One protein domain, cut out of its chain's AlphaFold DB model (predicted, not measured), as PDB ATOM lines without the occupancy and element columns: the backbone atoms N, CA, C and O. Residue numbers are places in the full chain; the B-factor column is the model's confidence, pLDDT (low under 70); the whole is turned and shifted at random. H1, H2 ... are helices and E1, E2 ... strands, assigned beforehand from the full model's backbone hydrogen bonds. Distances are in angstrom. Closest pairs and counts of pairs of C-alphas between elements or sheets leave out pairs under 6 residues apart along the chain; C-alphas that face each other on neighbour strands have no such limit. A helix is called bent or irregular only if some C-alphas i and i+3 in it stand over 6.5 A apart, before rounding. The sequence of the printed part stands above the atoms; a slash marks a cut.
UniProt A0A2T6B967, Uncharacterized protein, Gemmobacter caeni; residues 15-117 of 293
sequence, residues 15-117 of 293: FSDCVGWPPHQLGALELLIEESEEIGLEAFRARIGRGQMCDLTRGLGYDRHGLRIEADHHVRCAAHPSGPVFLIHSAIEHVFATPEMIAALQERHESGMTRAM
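Overview. This is residues 15 to 117 of the 293 residues of an uncharacterized protein of Gemmobacter caeni (UniProt A0A2T6B967). What does the domain look like? A twisted sheet of five strands is covered on one face by the kinked helix H2, while H1 and H3 cross each other at another side, H1 grazing the sheet and H3 running away from it. The long axis runs from the loop at Gly 66 to the end of H3 at Met 117. What is it made of? The printed part has 103 residues, with three named helices and five named strands in the order E1 H1 E2 H2 E3 E4 E5 H3; the sheet's order is E1 E5 E4 E3 E2, antiparallel throughout, and the class is mixed, helices and strands. It is compact, with a radius of gyration of the C-alphas of 14.6 A and spans of 52 by 24 by 23 A.

Along the chain. Where are the first elements? E1 is residues 15 to 17, with C-alpha 15 at (7.732, -34.723, 42.654). H1 is residues 23 to 34, 17.9 A long, and E2 is residues 37 to 39. What follows? H2 is residues 41 to 59, 16.8 A from first to last C-alpha, with a kink of 117 degrees near residue 48. E3 is residues 75 to 79, 13.9 A, E4 residues 85 to 89, 13.4 A, and E5 residues 92 to 96, 13.0 A. H3 is residues 99 to 117, 26.5 A, ending with C-alpha 117 at (11.477, -15.433, 19.939).

Arrangement. How do the strands pair? E3, E4 and E5 form a meander, each strand the antiparallel neighbour of the one before, with N 78 and O 86 at 2.9 A and N 94 and O 87 at 2.8 A. The edge strands are E1, with N 15 and O 95 at 2.9 A to E5, and E2, with N 39 and O 77 at 2.8 A to E3. Where are the helices? H2 is on one face of the sheet, making two layers, helix over sheet, at a height over the sheet of 9.0 A; the C-alphas of Leu 41 and Cys 77, the closest of H2 and E3, are 6.1 A apart. H1 only grazes the sheet, with residues 29 to 33, and H3 is not on it. H3 touches H1 with residues 102 to 110 alone, about perpendicular at 85 degrees, the closest C-alphas being those of Ala 28 and Gln 106, 4.4 A apart. How do the helix backbones run? In H3 every O i to N i+4 pair is within hydrogen-bond range, against 6 of 8 in H1 and 12 of 15 in H2; H1 and H2 are irregular, with C-alphas 24 and 27 7.6 A apart and C-alphas 47 and 50 9.1 A apart.

Size, cuts and confidence. How large is it? The C-alphas farthest apart, those of Gly 66 and Met 117, are 52.1 A apart. Is it whole? The printed part has no cut; the link from H2 to E3, residues 60 to 74, is long, and the other links are tight. Where is confidence low? Residues 112 to 117, which belong to H3, have pLDDT under 70; the mean of the printed part is 87.8.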
ATOM      1  N   PHE A  15       7.435 -34.668  44.074       87.50
ATOM      2  CA  PHE A  15       7.732 -34.723  42.654       87.50
ATOM      3  C   PHE A  15       9.180 -35.156  42.409       87.50
ATOM      4  O   PHE A  15       9.409 -36.213  41.828       87.50
ATOM      5  N   SER A  16      10.146 -34.361  42.871       87.00
ATOM      6  CA  SER A  16      11.578 -34.610  42.669       87.00
ATOM      7  C   SER A  16      12.410 -33.784  43.646       87.00
ATOM      8  O   SER A  16      11.940 -32.772  44.174       87.00
ATOM      9  N   ASP A  17      13.658 -34.191  43.857       85.06
ATOM     10  CA  ASP A  17      14.717 -33.269  44.256       85.06
ATOM     11  C   ASP A  17      15.409 -32.688  43.007       85.06
ATOM     12  O   ASP A  17      15.330 -33.265  41.919       85.06
ATOM     13  N   CYS A  18      16.050 -31.521  43.122       76.50
ATOM     14  CA  CYS A  18      16.780 -30.899  42.005       76.50
ATOM     15  C   CYS A  18      17.922 -31.783  41.460       76.50
ATOM     16  O   CYS A  18      18.307 -31.661  40.295       76.50
ATOM     17  N   VAL A  19      18.410 -32.738  42.261       75.31
ATOM     18  CA  VAL A  19      19.470 -33.699  41.924       75.31
ATOM     19  C   VAL A  19      18.879 -34.907  41.183       75.31
ATOM     20  O   VAL A  19      18.955 -36.052  41.613       75.31
ATOM     21  N   GLY A  20      18.278 -34.650  40.028       76.56
ATOM     22  CA  GLY A  20      17.594 -35.686  39.248       76.56
ATOM     23  C   GLY A  20      16.536 -35.159  38.292       76.56
ATOM     24  O   GLY A  20      15.823 -35.952  37.676       76.56
ATOM     25  N   TRP A  21      16.434 -33.834  38.158       85.94
ATOM     26  CA  TRP A  21      15.422 -33.209  37.325       85.94
ATOM     27  C   TRP A  21      15.534 -33.665  35.864       85.94
ATOM     28  O   TRP A  21      16.638 -33.661  35.304       85.94
ATOM     29  N   PRO A  22      14.424 -34.046  35.209       85.69
ATOM     30  CA  PRO A  22      14.464 -34.413  33.803       85.69
ATOM     31  C   PRO A  22      14.982 -33.240  32.952       85.69
ATOM     32  O   PRO A  22      14.448 -32.137  33.075       85.69
ATOM     33  N   PRO A  23      15.956 -33.448  32.039       85.00
ATOM     34  CA  PRO A  23      16.532 -32.358  31.244       85.00
ATOM     35  C   PRO A  23      15.510 -31.547  30.436       85.00
ATOM     36  O   PRO A  23      15.677 -30.350  30.242       85.00
ATOM     37  N   HIS A  24      14.423 -32.186  29.995       84.56
ATOM     38  CA  HIS A  24      13.336 -31.547  29.246       84.56
ATOM     39  C   HIS A  24      12.339 -30.772  30.132       84.56
ATOM     40  O   HIS A  24      11.342 -30.278  29.626       84.56
ATOM     41  N   GLN A  25      12.567 -30.710  31.447       90.19
ATOM     42  CA  GLN A  25      11.735 -29.991  32.422       90.19
ATOM     43  C   GLN A  25      12.534 -28.943  33.206       90.19
ATOM     44  O   GLN A  25      12.076 -28.459  34.242       90.19
ATOM     45  N   LEU A  26      13.751 -28.615  32.755       90.81
ATOM     46  CA  LEU A  26      14.590 -27.614  33.418       90.81
ATOM     47  C   LEU A  26      13.975 -26.211  33.340       90.81
ATOM     48  O   LEU A  26      14.081 -25.468  34.307       90.81
ATOM     49  N   GLY A  27      13.243 -25.889  32.270       88.88
ATOM     50  CA  GLY A  27      12.531 -24.614  32.166       88.88
ATOM     51  C   GLY A  27      11.447 -24.440  33.234       88.88
ATOM     52  O   GLY A  27      11.295 -23.370  33.824       88.88
ATOM     53  N   ALA A  28      10.736 -25.519  33.570       92.75
ATOM     54  CA  ALA A  28       9.808 -25.513  34.697       92.75
ATOM     55  C   ALA A  28      10.514 -25.266  36.038       92.75
ATOM     56  O   ALA A  28       9.941 -24.589  36.889       92.75
ATOM     57  N   LEU A  29      11.723 -25.811  36.233       91.69
ATOM     58  CA  LEU A  29      12.524 -25.593  37.442       91.69
ATOM     59  C   LEU A  29      13.007 -24.138  37.543       91.69
ATOM     60  O   LEU A  29      12.917 -23.560  38.623       91.69
ATOM     61  N   GLU A  30      13.454 -23.543  36.435       90.00
ATOM     62  CA  GLU A  30      13.850 -22.127  36.358       90.00
ATOM     63  C   GLU A  30      12.707 -21.208  36.808       90.00
ATOM     64  O   GLU A  30      12.866 -20.471  37.780       90.00
ATOM     65  N   LEU A  31      11.515 -21.338  36.205       91.00
ATOM     66  CA  LEU A  31      10.346 -20.547  36.614       91.00
ATOM     67  C   LEU A  31       9.956 -20.796  38.074       91.00
ATOM     68  O   LEU A  31       9.570 -19.872  38.784       91.00
ATOM     69  N   LEU A  32      10.065 -22.042  38.543       92.62
ATOM     70  CA  LEU A  32       9.805 -22.387  39.939       92.62
ATOM     71  C   LEU A  32      10.725 -21.625  40.892       92.62
ATOM     72  O   LEU A  32      10.261 -21.181  41.936       92.62
ATOM     73  N   ILE A  33      12.005 -21.480  40.560       89.62
ATOM     74  CA  ILE A  33      12.978 -20.780  41.403       89.62
ATOM     75  C   ILE A  33      12.773 -19.263  41.324       89.62
ATOM     76  O   ILE A  33      12.805 -18.597  42.357       89.62
ATOM     77  N   GLU A  34      12.534 -18.726  40.128       90.88
ATOM     78  CA  GLU A  34      12.434 -17.283  39.882       90.88
ATOM     79  C   GLU A  34      11.112 -16.664  40.357       90.88
ATOM     80  O   GLU A  34      11.112 -15.578  40.933       90.88
ATOM     81  N   GLU A  35       9.979 -17.342  40.135       91.69
ATOM     82  CA  GLU A  35       8.638 -16.799  40.409       91.69
ATOM     83  C   GLU A  35       8.107 -17.158  41.812       91.69
ATOM     84  O   GLU A  35       7.006 -16.742  42.185       91.69
ATOM     85  N   SER A  36       8.837 -17.959  42.596       93.75
ATOM     86  CA  SER A  36       8.362 -18.393  43.917       93.75
ATOM     87  C   SER A  36       8.721 -17.431  45.037       93.75
ATOM     88  O   SER A  36       9.823 -16.897  45.121       93.75
ATOM     89  N   GLU A  37       7.799 -17.307  45.986       95.25
ATOM     90  CA  GLU A  37       7.981 -16.491  47.178       95.25
ATOM     91  C   GLU A  37       8.333 -17.360  48.384       95.25
ATOM     92  O   GLU A  37       7.793 -18.456  48.572       95.25
ATOM     93  N   GLU A  38       9.223 -16.859  49.238       96.06
ATOM     94  CA  GLU A  38       9.564 -17.528  50.490       96.06
ATOM     95  C   GLU A  38       8.354 -17.573  51.433       96.06
ATOM     96  O   GLU A  38       7.665 -16.579  51.666       96.06
ATOM     97  N   ILE A  39       8.110 -18.748  52.011       96.25
ATOM     98  CA  ILE A  39       7.049 -18.986  52.986       96.25
ATOM     99  C   ILE A  39       7.616 -19.595  54.264       96.25
ATOM    100  O   ILE A  39       8.625 -20.295  54.270       96.25
ATOM    101  N   GLY A  40       6.916 -19.380  55.378       95.00
ATOM    102  CA  GLY A  40       7.262 -20.024  56.640       95.00
ATOM    103  C   GLY A  40       7.055 -21.543  56.604       95.00
ATOM    104  O   GLY A  40       6.145 -22.057  55.948       95.00
ATOM    105  N   LEU A  41       7.844 -22.265  57.403       93.81
ATOM    106  CA  LEU A  41       7.775 -23.725  57.529       93.81
ATOM    107  C   LEU A  41       6.379 -24.235  57.945       93.81
ATOM    108  O   LEU A  41       5.957 -25.308  57.521       93.81
ATOM    109  N   GLU A  42       5.636 -23.474  58.752       93.31
ATOM    110  CA  GLU A  42       4.253 -23.814  59.120       93.31
ATOM    111  C   GLU A  42       3.307 -23.770  57.909       93.31
ATOM    112  O   GLU A  42       2.522 -24.697  57.702       93.31
ATOM    113  N   ALA A  43       3.431 -22.743  57.063       93.81
ATOM    114  CA  ALA A  43       2.650 -22.625  55.836       93.81
ATOM    115  C   ALA A  43       2.992 -23.745  54.843       93.81
ATOM    116  O   ALA A  43       2.099 -24.308  54.209       93.81
ATOM    117  N   PHE A  44       4.269 -24.124  54.757       95.69
ATOM    118  CA  PHE A  44       4.714 -25.254  53.945       95.69
ATOM    119  C   PHE A  44       4.110 -26.581  54.434       95.69
ATOM    120  O   PHE A  44       3.506 -27.319  53.654       95.69
ATOM    121  N   ARG A  45       4.167 -26.845  55.749       93.81
ATOM    122  CA  ARG A  45       3.559 -28.031  56.386       93.81
ATOM    123  C   ARG A  45       2.065 -28.140  56.117       93.81
ATOM    124  O   ARG A  45       1.567 -29.239  55.876       93.81
ATOM    125  N   ALA A  46       1.356 -27.015  56.162       92.12
ATOM    126  CA  ALA A  46      -0.073 -26.975  55.879       92.12
ATOM    127  C   ALA A  46      -0.392 -27.382  54.430       92.12
ATOM    128  O   ALA A  46      -1.457 -27.945  54.187       92.12
ATOM    129  N   ARG A  47       0.525 -27.137  53.483       92.62
ATOM    130  CA  ARG A  47       0.334 -27.444  52.060       92.62
ATOM    131  C   ARG A  47       0.667 -28.887  51.698       92.62
ATOM    132  O   ARG A  47      -0.133 -29.501  51.007       92.62
ATOM    133  N   ILE A  48       1.786 -29.442  52.170       93.69
ATOM    134  CA  ILE A  48       2.181 -30.829  51.836       93.69
ATOM    135  C   ILE A  48       1.569 -31.878  52.780       93.69
ATOM    136  O   ILE A  48       1.622 -33.076  52.535       93.69
ATOM    137  N   GLY A  49       0.979 -31.448  53.895       90.44
ATOM    138  CA  GLY A  49       0.344 -32.347  54.850       90.44
ATOM    139  C   GLY A  49       1.322 -33.168  55.701       90.44
ATOM    140  O   GLY A  49       2.534 -33.230  55.495       90.44
ATOM    141  N   ARG A  50       0.767 -33.814  56.734       89.88
ATOM    142  CA  ARG A  50       1.554 -34.455  57.800       89.88
ATOM    143  C   ARG A  50       2.360 -35.665  57.326       89.88
ATOM    144  O   ARG A  50       3.487 -35.832  57.774       89.88
ATOM    145  N   GLY A  51       1.781 -36.507  56.467       90.88
ATOM    146  CA  GLY A  51       2.433 -37.733  55.992       90.88
ATOM    147  C   GLY A  51       3.714 -37.425  55.221       90.88
ATOM    148  O   GLY A  51       4.791 -37.854  55.625       90.88
ATOM    149  N   GLN A  52       3.605 -36.576  54.197       92.38
ATOM    150  CA  GLN A  52       4.743 -36.161  53.374       92.38
ATOM    151  C   GLN A  52       5.789 -35.401  54.186       92.38
ATOM    152  O   GLN A  52       6.981 -35.619  53.995       92.38
ATOM    153  N   MET A  53       5.365 -34.571  55.147       92.94
ATOM    154  CA  MET A  53       6.304 -33.913  56.054       92.94
ATOM    155  C   MET A  53       7.108 -34.927  56.880       92.94
ATOM    156  O   MET A  53       8.315 -34.768  57.025       92.94
ATOM    157  N   CYS A  54       6.463 -35.969  57.418       91.19
ATOM    158  CA  CYS A  54       7.151 -37.017  58.175       91.19
ATOM    159  C   CYS A  54       8.140 -37.813  57.317       91.19
ATOM    160  O   CYS A  54       9.200 -38.196  57.811       91.19
ATOM    161  N   ASP A  55       7.797 -38.079  56.059       92.00
ATOM    162  CA  ASP A  55       8.685 -38.800  55.151       92.00
ATOM    163  C   ASP A  55       9.872 -37.929  54.722       92.00
ATOM    164  O   ASP A  55      11.007 -38.404  54.750       92.00
ATOM    165  N   LEU A  56       9.638 -36.640  54.444       92.38
ATOM    166  CA  LEU A  56      10.691 -35.674  54.134       92.38
ATOM    167  C   LEU A  56      11.678 -35.528  55.297       92.38
ATOM    168  O   LEU A  56      12.883 -35.665  55.104       92.38
ATOM    169  N   THR A  57      11.197 -35.299  56.524       92.12
ATOM    170  CA  THR A  57      12.094 -35.121  57.677       92.12
ATOM    171  C   THR A  57      12.899 -36.375  57.996       92.12
ATOM    172  O   THR A  57      14.065 -36.261  58.374       92.12
ATOM    173  N   ARG A  58      12.309 -37.564  57.817       90.12
ATOM    174  CA  ARG A  58      13.017 -38.846  57.928       90.12
ATOM    175  C   ARG A  58      14.081 -38.993  56.841       90.12
ATOM    176  O   ARG A  58      15.196 -39.406  57.144       90.12
ATOM    177  N   GLY A  59      13.749 -38.658  55.592       89.44
ATOM    178  CA  GLY A  59      14.683 -38.706  54.463       89.44
ATOM    179  C   GLY A  59      15.889 -37.787  54.656       89.44
ATOM    180  O   GLY A  59      17.010 -38.168  54.333       89.44
ATOM    181  N   LEU A  60      15.669 -36.625  55.274       90.38
ATOM    182  CA  LEU A  60      16.706 -35.647  55.606       90.38
ATOM    183  C   LEU A  60      17.454 -35.941  56.922       90.38
ATOM    184  O   LEU A  60      18.395 -35.234  57.264       90.38
ATOM    185  N   GLY A  61      17.067 -36.980  57.671       89.81
ATOM    186  CA  GLY A  61      17.768 -37.411  58.887       89.81
ATOM    187  C   GLY A  61      17.460 -36.607  60.158       89.81
ATOM    188  O   GLY A  61      18.122 -36.807  61.182       89.81
ATOM    189  N   TYR A  62      16.433 -35.751  60.151       89.56
ATOM    190  CA  TYR A  62      16.015 -34.981  61.334       89.56
ATOM    191  C   TYR A  62      15.376 -35.845  62.437       89.56
ATOM    192  O   TYR A  62      15.149 -35.376  63.551       89.56
ATOM    193  N   ASP A  63      15.087 -37.121  62.174       77.75
ATOM    194  CA  ASP A  63      14.501 -38.046  63.148       77.75
ATOM    195  C   ASP A  63      15.538 -38.801  64.003       77.75
ATOM    196  O   ASP A  63      15.160 -39.448  64.981       77.75
ATOM    197  N   ARG A  64      16.839 -38.719  63.681       71.12
ATOM    198  CA  ARG A  64      17.873 -39.602  64.265       71.12
ATOM    199  C   ARG A  64      18.804 -38.963  65.296       71.12
ATOM    200  O   ARG A  64      19.408 -39.694  66.076       71.12
ATOM    201  N   HIS A  65      18.919 -37.632  65.341       70.69
ATOM    202  CA  HIS A  65      20.005 -36.970  66.091       70.69
ATOM    203  C   HIS A  65      19.585 -35.750  66.929       70.69
ATOM    204  O   HIS A  65      20.431 -34.970  67.352       70.69
ATOM    205  N   GLY A  66      18.286 -35.569  67.190       74.88
ATOM    206  CA  GLY A  66      17.776 -34.472  68.027       74.88
ATOM    207  C   GLY A  66      17.797 -33.085  67.370       74.88
ATOM    208  O   GLY A  66      17.259 -32.140  67.947       74.88
ATOM    209  N   LEU A  67      18.358 -32.960  66.162       80.81
ATOM    210  CA  LEU A  67      18.245 -31.762  65.338       80.81
ATOM    211  C   LEU A  67      16.815 -31.652  64.805       80.81
ATOM    212  O   LEU A  67      16.309 -32.566  64.158       80.81
ATOM    213  N   ARG A  68      16.156 -30.532  65.093       87.00
ATOM    214  CA  ARG A  68      14.799 -30.255  64.617       87.00
ATOM    215  C   ARG A  68      14.898 -29.419  63.351       87.00
ATOM    216  O   ARG A  68      15.656 -28.454  63.341       87.00
ATOM    217  N   ILE A  69      14.109 -29.746  62.331       89.62
ATOM    218  CA  ILE A  69      14.091 -28.991  61.070       89.62
ATOM    219  C   ILE A  69      13.741 -27.509  61.293       89.62
ATOM    220  O   ILE A  69      14.224 -26.639  60.586       89.62
ATOM    221  N   GLU A  70      12.959 -27.201  62.334       88.94
ATOM    222  CA  GLU A  70      12.639 -25.830  62.751       88.94
ATOM    223  C   GLU A  70      13.852 -25.023  63.235       88.94
ATOM    224  O   GLU A  70      13.790 -23.799  63.275       88.94
ATOM    225  N   ALA A  71      14.914 -25.699  63.676       87.62
ATOM    226  CA  ALA A  71      16.129 -25.082  64.196       87.62
ATOM    227  C   ALA A  71      17.261 -25.045  63.157       87.62
ATOM    228  O   ALA A  71      18.364 -24.601  63.474       87.62
ATOM    229  N   ASP A  72      17.008 -25.528  61.938       90.12
ATOM    230  CA  ASP A  72      18.000 -25.574  60.876       90.12
ATOM    231  C   ASP A  72      17.942 -24.305  60.016       90.12
ATOM    232  O   ASP A  72      16.969 -24.045  59.311       90.12
ATOM    233  N   HIS A  73      19.006 -23.507  60.076       86.56
ATOM    234  CA  HIS A  73      19.124 -22.246  59.345       86.56
ATOM    235  C   HIS A  73      19.429 -22.433  57.850       86.56
ATOM    236  O   HIS A  73      19.363 -21.467  57.092       86.56
ATOM    237  N   HIS A  74      19.745 -23.656  57.414       88.81
ATOM    238  CA  HIS A  74      19.901 -24.000  56.002       88.81
ATOM    239  C   HIS A  74      18.594 -24.465  55.352       88.81
ATOM    240  O   HIS A  74      18.604 -24.826  54.174       88.81
ATOM    241  N   VAL A  75      17.484 -24.457  56.100       92.94
ATOM    242  CA  VAL A  75      16.160 -24.810  55.594       92.94
ATOM    243  C   VAL A  75      15.376 -23.557  55.243       92.94
ATOM    244  O   VAL A  75      15.104 -22.713  56.094       92.94
ATOM    245  N   ARG A  76      14.953 -23.472  53.983       94.88
ATOM    246  CA  ARG A  76      14.026 -22.442  53.495       94.88
ATOM    247  C   ARG A  76      12.870 -23.106  52.772       94.88
ATOM    248  O   ARG A  76      13.026 -24.188  52.218       94.88
ATOM    249  N   CYS A  77      11.697 -22.491  52.803       96.19
ATOM    250  CA  CYS A  77      10.523 -23.003  52.103       96.19
ATOM    251  C   CYS A  77      10.017 -21.933  51.146       96.19
ATOM    252  O   CYS A  77      10.037 -20.753  51.482       96.19
ATOM    253  N   ALA A  78       9.529 -22.337  49.985       96.25
ATOM    254  CA  ALA A  78       8.993 -21.417  48.999       96.25
ATOM    255  C   ALA A  78       7.718 -21.969  48.361       96.25
ATOM    256  O   ALA A  78       7.435 -23.174  48.385       96.25
ATOM    257  N   ALA A  79       6.920 -21.049  47.840       95.50
ATOM    258  CA  ALA A  79       5.649 -21.315  47.209       95.50
ATOM    259  C   ALA A  79       5.553 -20.597  45.874       95.50
ATOM    260  O   ALA A  79       5.640 -19.372  45.813       95.50
ATOM    261  N   HIS A  80       5.245 -21.366  44.842       94.75
ATOM    262  CA  HIS A  80       4.928 -20.826  43.540       94.75
ATOM    263  C   HIS A  80       3.438 -20.429  43.484       94.75
ATOM    264  O   HIS A  80       2.584 -21.176  43.990       94.75
ATOM    265  N   PRO A  81       3.068 -19.299  42.851       90.56
ATOM    266  CA  PRO A  81       1.673 -18.854  42.735       90.56
ATOM    267  C   PRO A  81       0.755 -19.850  42.007       90.56
ATOM    268  O   PRO A  81      -0.448 -19.880  42.264       90.56
ATOM    269  N   SER A  82       1.304 -20.709  41.141       88.81
ATOM    270  CA  SER A  82       0.542 -21.768  40.452       88.81
ATOM    271  C   SER A  82       0.241 -23.003  41.314       88.81
ATOM    272  O   SER A  82      -0.469 -23.898  40.856       88.81
ATOM    273  N   GLY A  83       0.747 -23.068  42.551       91.50
ATOM    274  CA  GLY A  83       0.453 -24.154  43.492       91.50
ATOM    275  C   GLY A  83       1.650 -24.963  44.005       91.50
ATOM    276  O   GLY A  83       1.622 -25.291  45.197       91.50
ATOM    277  N   PRO A  84       2.686 -25.279  43.196       95.25
ATOM    278  CA  PRO A  84       3.869 -25.994  43.665       95.25
ATOM    279  C   PRO A  84       4.510 -25.358  44.896       95.25
ATOM    280  O   PRO A  84       4.510 -24.136  45.068       95.25
ATOM    281  N   VAL A  85       5.088 -26.196  45.751       96.19
ATOM    282  CA  VAL A  85       5.881 -25.751  46.898       96.19
ATOM    283  C   VAL A  85       7.153 -26.553  47.006       96.19
ATOM    284  O   VAL A  85       7.190 -27.719  46.616       96.19
ATOM    285  N   PHE A  86       8.187 -25.953  47.576       95.31
ATOM    286  CA  PHE A  86       9.444 -26.650  47.771       95.31
ATOM    287  C   PHE A  86      10.150 -26.245  49.052       95.31
ATOM    288  O   PHE A  86       9.926 -25.168  49.605       95.31
ATOM    289  N   LEU A  87      10.986 -27.163  49.523       95.81
ATOM    290  CA  LEU A  87      11.886 -26.963  50.643       95.81
ATOM    291  C   LEU A  87      13.317 -27.020  50.126       95.81
ATOM    292  O   LEU A  87      13.703 -28.000  49.504       95.81
ATOM    293  N   ILE A  88      14.097 -25.988  50.407       94.19
ATOM    294  CA  ILE A  88      15.525 -25.932  50.120       94.19
ATOM    295  C   ILE A  88      16.255 -26.438  51.361       94.19
ATOM    296  O   ILE A  88      16.061 -25.886  52.443       94.19
ATOM    297  N   HIS A  89      17.091 -27.461  51.210       92.19
ATOM    298  CA  HIS A  89      17.980 -27.956  52.258       92.19
ATOM    299  C   HIS A  89      19.392 -28.131  51.693       92.19
ATOM    300  O   HIS A  89      19.613 -28.954  50.810       92.19
ATOM    301  N   SER A  90      20.357 -27.355  52.197       83.06
ATOM    302  CA  SER A  90      21.766 -27.419  51.763       83.06
ATOM    303  C   SER A  90      21.954 -27.356  50.232       83.06
ATOM    304  O   SER A  90      22.735 -28.122  49.674       83.06
ATOM    305  N   ALA A  91      21.238 -26.434  49.571       83.88
ATOM    306  CA  ALA A  91      21.201 -26.235  48.111       83.88
ATOM    307  C   ALA A  91      20.498 -27.339  47.294       83.88
ATOM    308  O   ALA A  91      20.719 -27.441  46.092       83.88
ATOM    309  N   ILE A  92      19.660 -28.156  47.939       88.81
ATOM    310  CA  ILE A  92      18.783 -29.111  47.259       88.81
ATOM    311  C   ILE A  92      17.330 -28.677  47.432       88.81
ATOM    312  O   ILE A  92      16.833 -28.598  48.558       88.81
ATOM    313  N   GLU A  93      16.638 -28.409  46.326       91.94
ATOM    314  CA  GLU A  93      15.201 -28.153  46.294       91.94
ATOM    315  C   GLU A  93      14.436 -29.479  46.301       91.94
ATOM    316  O   GLU A  93      14.520 -30.263  45.360       91.94
ATOM    317  N   HIS A  94      13.643 -29.718  47.342       94.31
ATOM    318  CA  HIS A  94      12.692 -30.820  47.441       94.31
ATOM    319  C   HIS A  94      11.307 -30.322  47.049       94.31
ATOM    320  O   HIS A  94      10.662 -29.601  47.818       94.31
ATOM    321  N   VAL A  95      10.850 -30.695  45.857       95.06
ATOM    322  CA  VAL A  95       9.674 -30.094  45.228       95.06
ATOM    323  C   VAL A  95       8.450 -30.989  45.342       95.06
ATOM    324  O   VAL A  95       8.495 -32.201  45.124       95.06
ATOM    325  N   PHE A  96       7.329 -30.356  45.670       95.62
ATOM    326  CA  PHE A  96       6.022 -30.966  45.829       95.62
ATOM    327  C   PHE A  96       5.058 -30.337  44.825       95.62
ATOM    328  O   PHE A  96       4.677 -29.170  44.947       95.62
ATOM    329  N   ALA A  97       4.680 -31.119  43.819       94.62
ATOM    330  CA  ALA A  97       3.857 -30.697  42.694       94.62
ATOM    331  C   ALA A  97       3.190 -31.915  42.047       94.62
ATOM    332  O   ALA A  97       3.696 -33.034  42.144       94.62
ATOM    333  N   THR A  98       2.068 -31.713  41.354       93.00
ATOM    334  CA  THR A  98       1.553 -32.748  40.446       93.00
ATOM    335  C   THR A  98       2.302 -32.692  39.106       93.00
ATOM    336  O   THR A  98       2.815 -31.627  38.745       93.00
ATOM    337  N   PRO A  99       2.354 -33.791  38.332       91.56
ATOM    338  CA  PRO A  99       2.931 -33.770  36.987       91.56
ATOM    339  C   PRO A  99       2.311 -32.699  36.081       91.56
ATOM    340  O   PRO A  99       3.018 -32.075  35.297       91.56
ATOM    341  N   GLU A 100       1.011 -32.433  36.224       92.25
ATOM    342  CA  GLU A 100       0.294 -31.413  35.453       92.25
ATOM    343  C   GLU A 100       0.754 -29.997  35.810       92.25
ATOM    344  O   GLU A 100       0.859 -29.149  34.927       92.25
ATOM    345  N   MET A 101       1.070 -29.732  37.083       93.75
ATOM    346  CA  MET A 101       1.621 -28.438  37.497       93.75
ATOM    347  C   MET A 101       2.995 -28.191  36.867       93.75
ATOM    348  O   MET A 101       3.260 -27.087  36.399       93.75
ATOM    349  N   ILE A 102       3.853 -29.215  36.837       95.06
ATOM    350  CA  ILE A 102       5.182 -29.123  36.217       95.06
ATOM    351  C   ILE A 102       5.066 -28.986  34.699       95.06
ATOM    352  O   ILE A 102       5.734 -28.138  34.118       95.06
ATOM    353  N   ALA A 103       4.174 -29.747  34.062       91.62
ATOM    354  CA  ALA A 103       3.911 -29.625  32.631       91.62
ATOM    355  C   ALA A 103       3.401 -28.223  32.257       91.62
ATOM    356  O   ALA A 103       3.882 -27.648  31.289       91.62
ATOM    357  N   ALA A 104       2.500 -27.638  33.052       90.75
ATOM    358  CA  ALA A 104       2.007 -26.281  32.823       90.75
ATOM    359  C   ALA A 104       3.103 -25.215  32.991       90.75
ATOM    360  O   ALA A 104       3.116 -24.219  32.270       90.75
ATOM    361  N   LEU A 105       4.032 -25.403  33.935       92.44
ATOM    362  CA  LEU A 105       5.201 -24.530  34.065       92.44
ATOM    363  C   LEU A 105       6.147 -24.677  32.872       92.44
ATOM    364  O   LEU A 105       6.606 -23.670  32.346       92.44
ATOM    365  N   GLN A 106       6.380 -25.903  32.409       93.31
ATOM    366  CA  GLN A 106       7.210 -26.160  31.235       93.31
ATOM    367  C   GLN A 106       6.596 -25.533  29.975       93.31
ATOM    368  O   GLN A 106       7.281 -24.822  29.251       93.31
ATOM    369  N   GLU A 107       5.292 -25.701  29.757       89.19
ATOM    370  CA  GLU A 107       4.577 -25.088  28.633       89.19
ATOM    371  C   GLU A 107       4.610 -23.555  28.705       89.19
ATOM    372  O   GLU A 107       4.787 -22.890  27.683       89.19
ATOM    373  N   ARG A 108       4.480 -22.968  29.904       86.69
ATOM    374  CA  ARG A 108       4.639 -21.518  30.106       86.69
ATOM    375  C   ARG A 108       6.050 -21.051  29.776       86.69
ATOM    376  O   ARG A 108       6.182 -20.012  29.136       86.69
ATOM    377  N   HIS A 109       7.074 -21.788  30.202       88.06
ATOM    378  CA  HIS A 109       8.472 -21.484  29.891       88.06
ATOM    379  C   HIS A 109       8.714 -21.539  28.382       88.06
ATOM    380  O   HIS A 109       9.151 -20.554  27.797       88.06
ATOM    381  N   GLU A 110       8.289 -22.616  27.723       82.44
ATOM    382  CA  GLU A 110       8.394 -22.790  26.270       82.44
ATOM    383  C   GLU A 110       7.602 -21.731  25.495       82.44
ATOM    384  O   GLU A 110       8.073 -21.211  24.482       82.44
ATOM    385  N   SER A 111       6.418 -21.354  25.983       74.69
ATOM    386  CA  SER A 111       5.607 -20.276  25.408       74.69
ATOM    387  C   SER A 111       6.239 -18.905  25.631       74.69
ATOM    388  O   SER A 111       6.162 -18.055  24.750       74.69
ATOM    389  N   GLY A 112       6.875 -18.678  26.781       65.69
ATOM    390  CA  GLY A 112       7.639 -17.471  27.089       65.69
ATOM    391  C   GLY A 112       8.869 -17.344  26.194       65.69
ATOM    392  O   GLY A 112       9.074 -16.289  25.598       65.69
ATOM    393  N   MET A 113       9.610 -18.437  26.002       62.53
ATOM    394  CA  MET A 113      10.711 -18.522  25.042       62.53
ATOM    395  C   MET A 113      10.221 -18.291  23.614       62.53
ATOM    396  O   MET A 113      10.779 -17.462  22.909       62.53
ATOM    397  N   THR A 114       9.139 -18.950  23.198       54.03
ATOM    398  CA  THR A 114       8.551 -18.764  21.863       54.03
ATOM    399  C   THR A 114       8.078 -17.326  21.673       54.03
ATOM    400  O   THR A 114       8.279 -16.748  20.612       54.03
ATOM    401  N   ARG A 115       7.498 -16.705  22.706       48.56
ATOM    402  CA  ARG A 115       7.034 -15.320  22.651       48.56
ATOM    403  C   ARG A 115       8.191 -14.319  22.598       48.56
ATOM    404  O   ARG A 115       8.131 -13.392  21.796       48.56
ATOM    405  N   ALA A 116       9.248 -14.540  23.377       49.97
ATOM    406  CA  ALA A 116      10.500 -13.790  23.283       49.97
ATOM    407  C   ALA A 116      11.165 -13.981  21.908       49.97
ATOM    408  O   ALA A 116      11.682 -13.032  21.333       49.97
ATOM    409  N   MET A 117      11.059 -15.175  21.318       48.34
ATOM    410  CA  MET A 117      11.477 -15.433  19.939       48.34
ATOM    411  C   MET A 117      10.564 -14.743  18.907       48.34
ATOM    412  O   MET A 117      11.043 -14.356  17.845       48.34
TER     413      MET A 117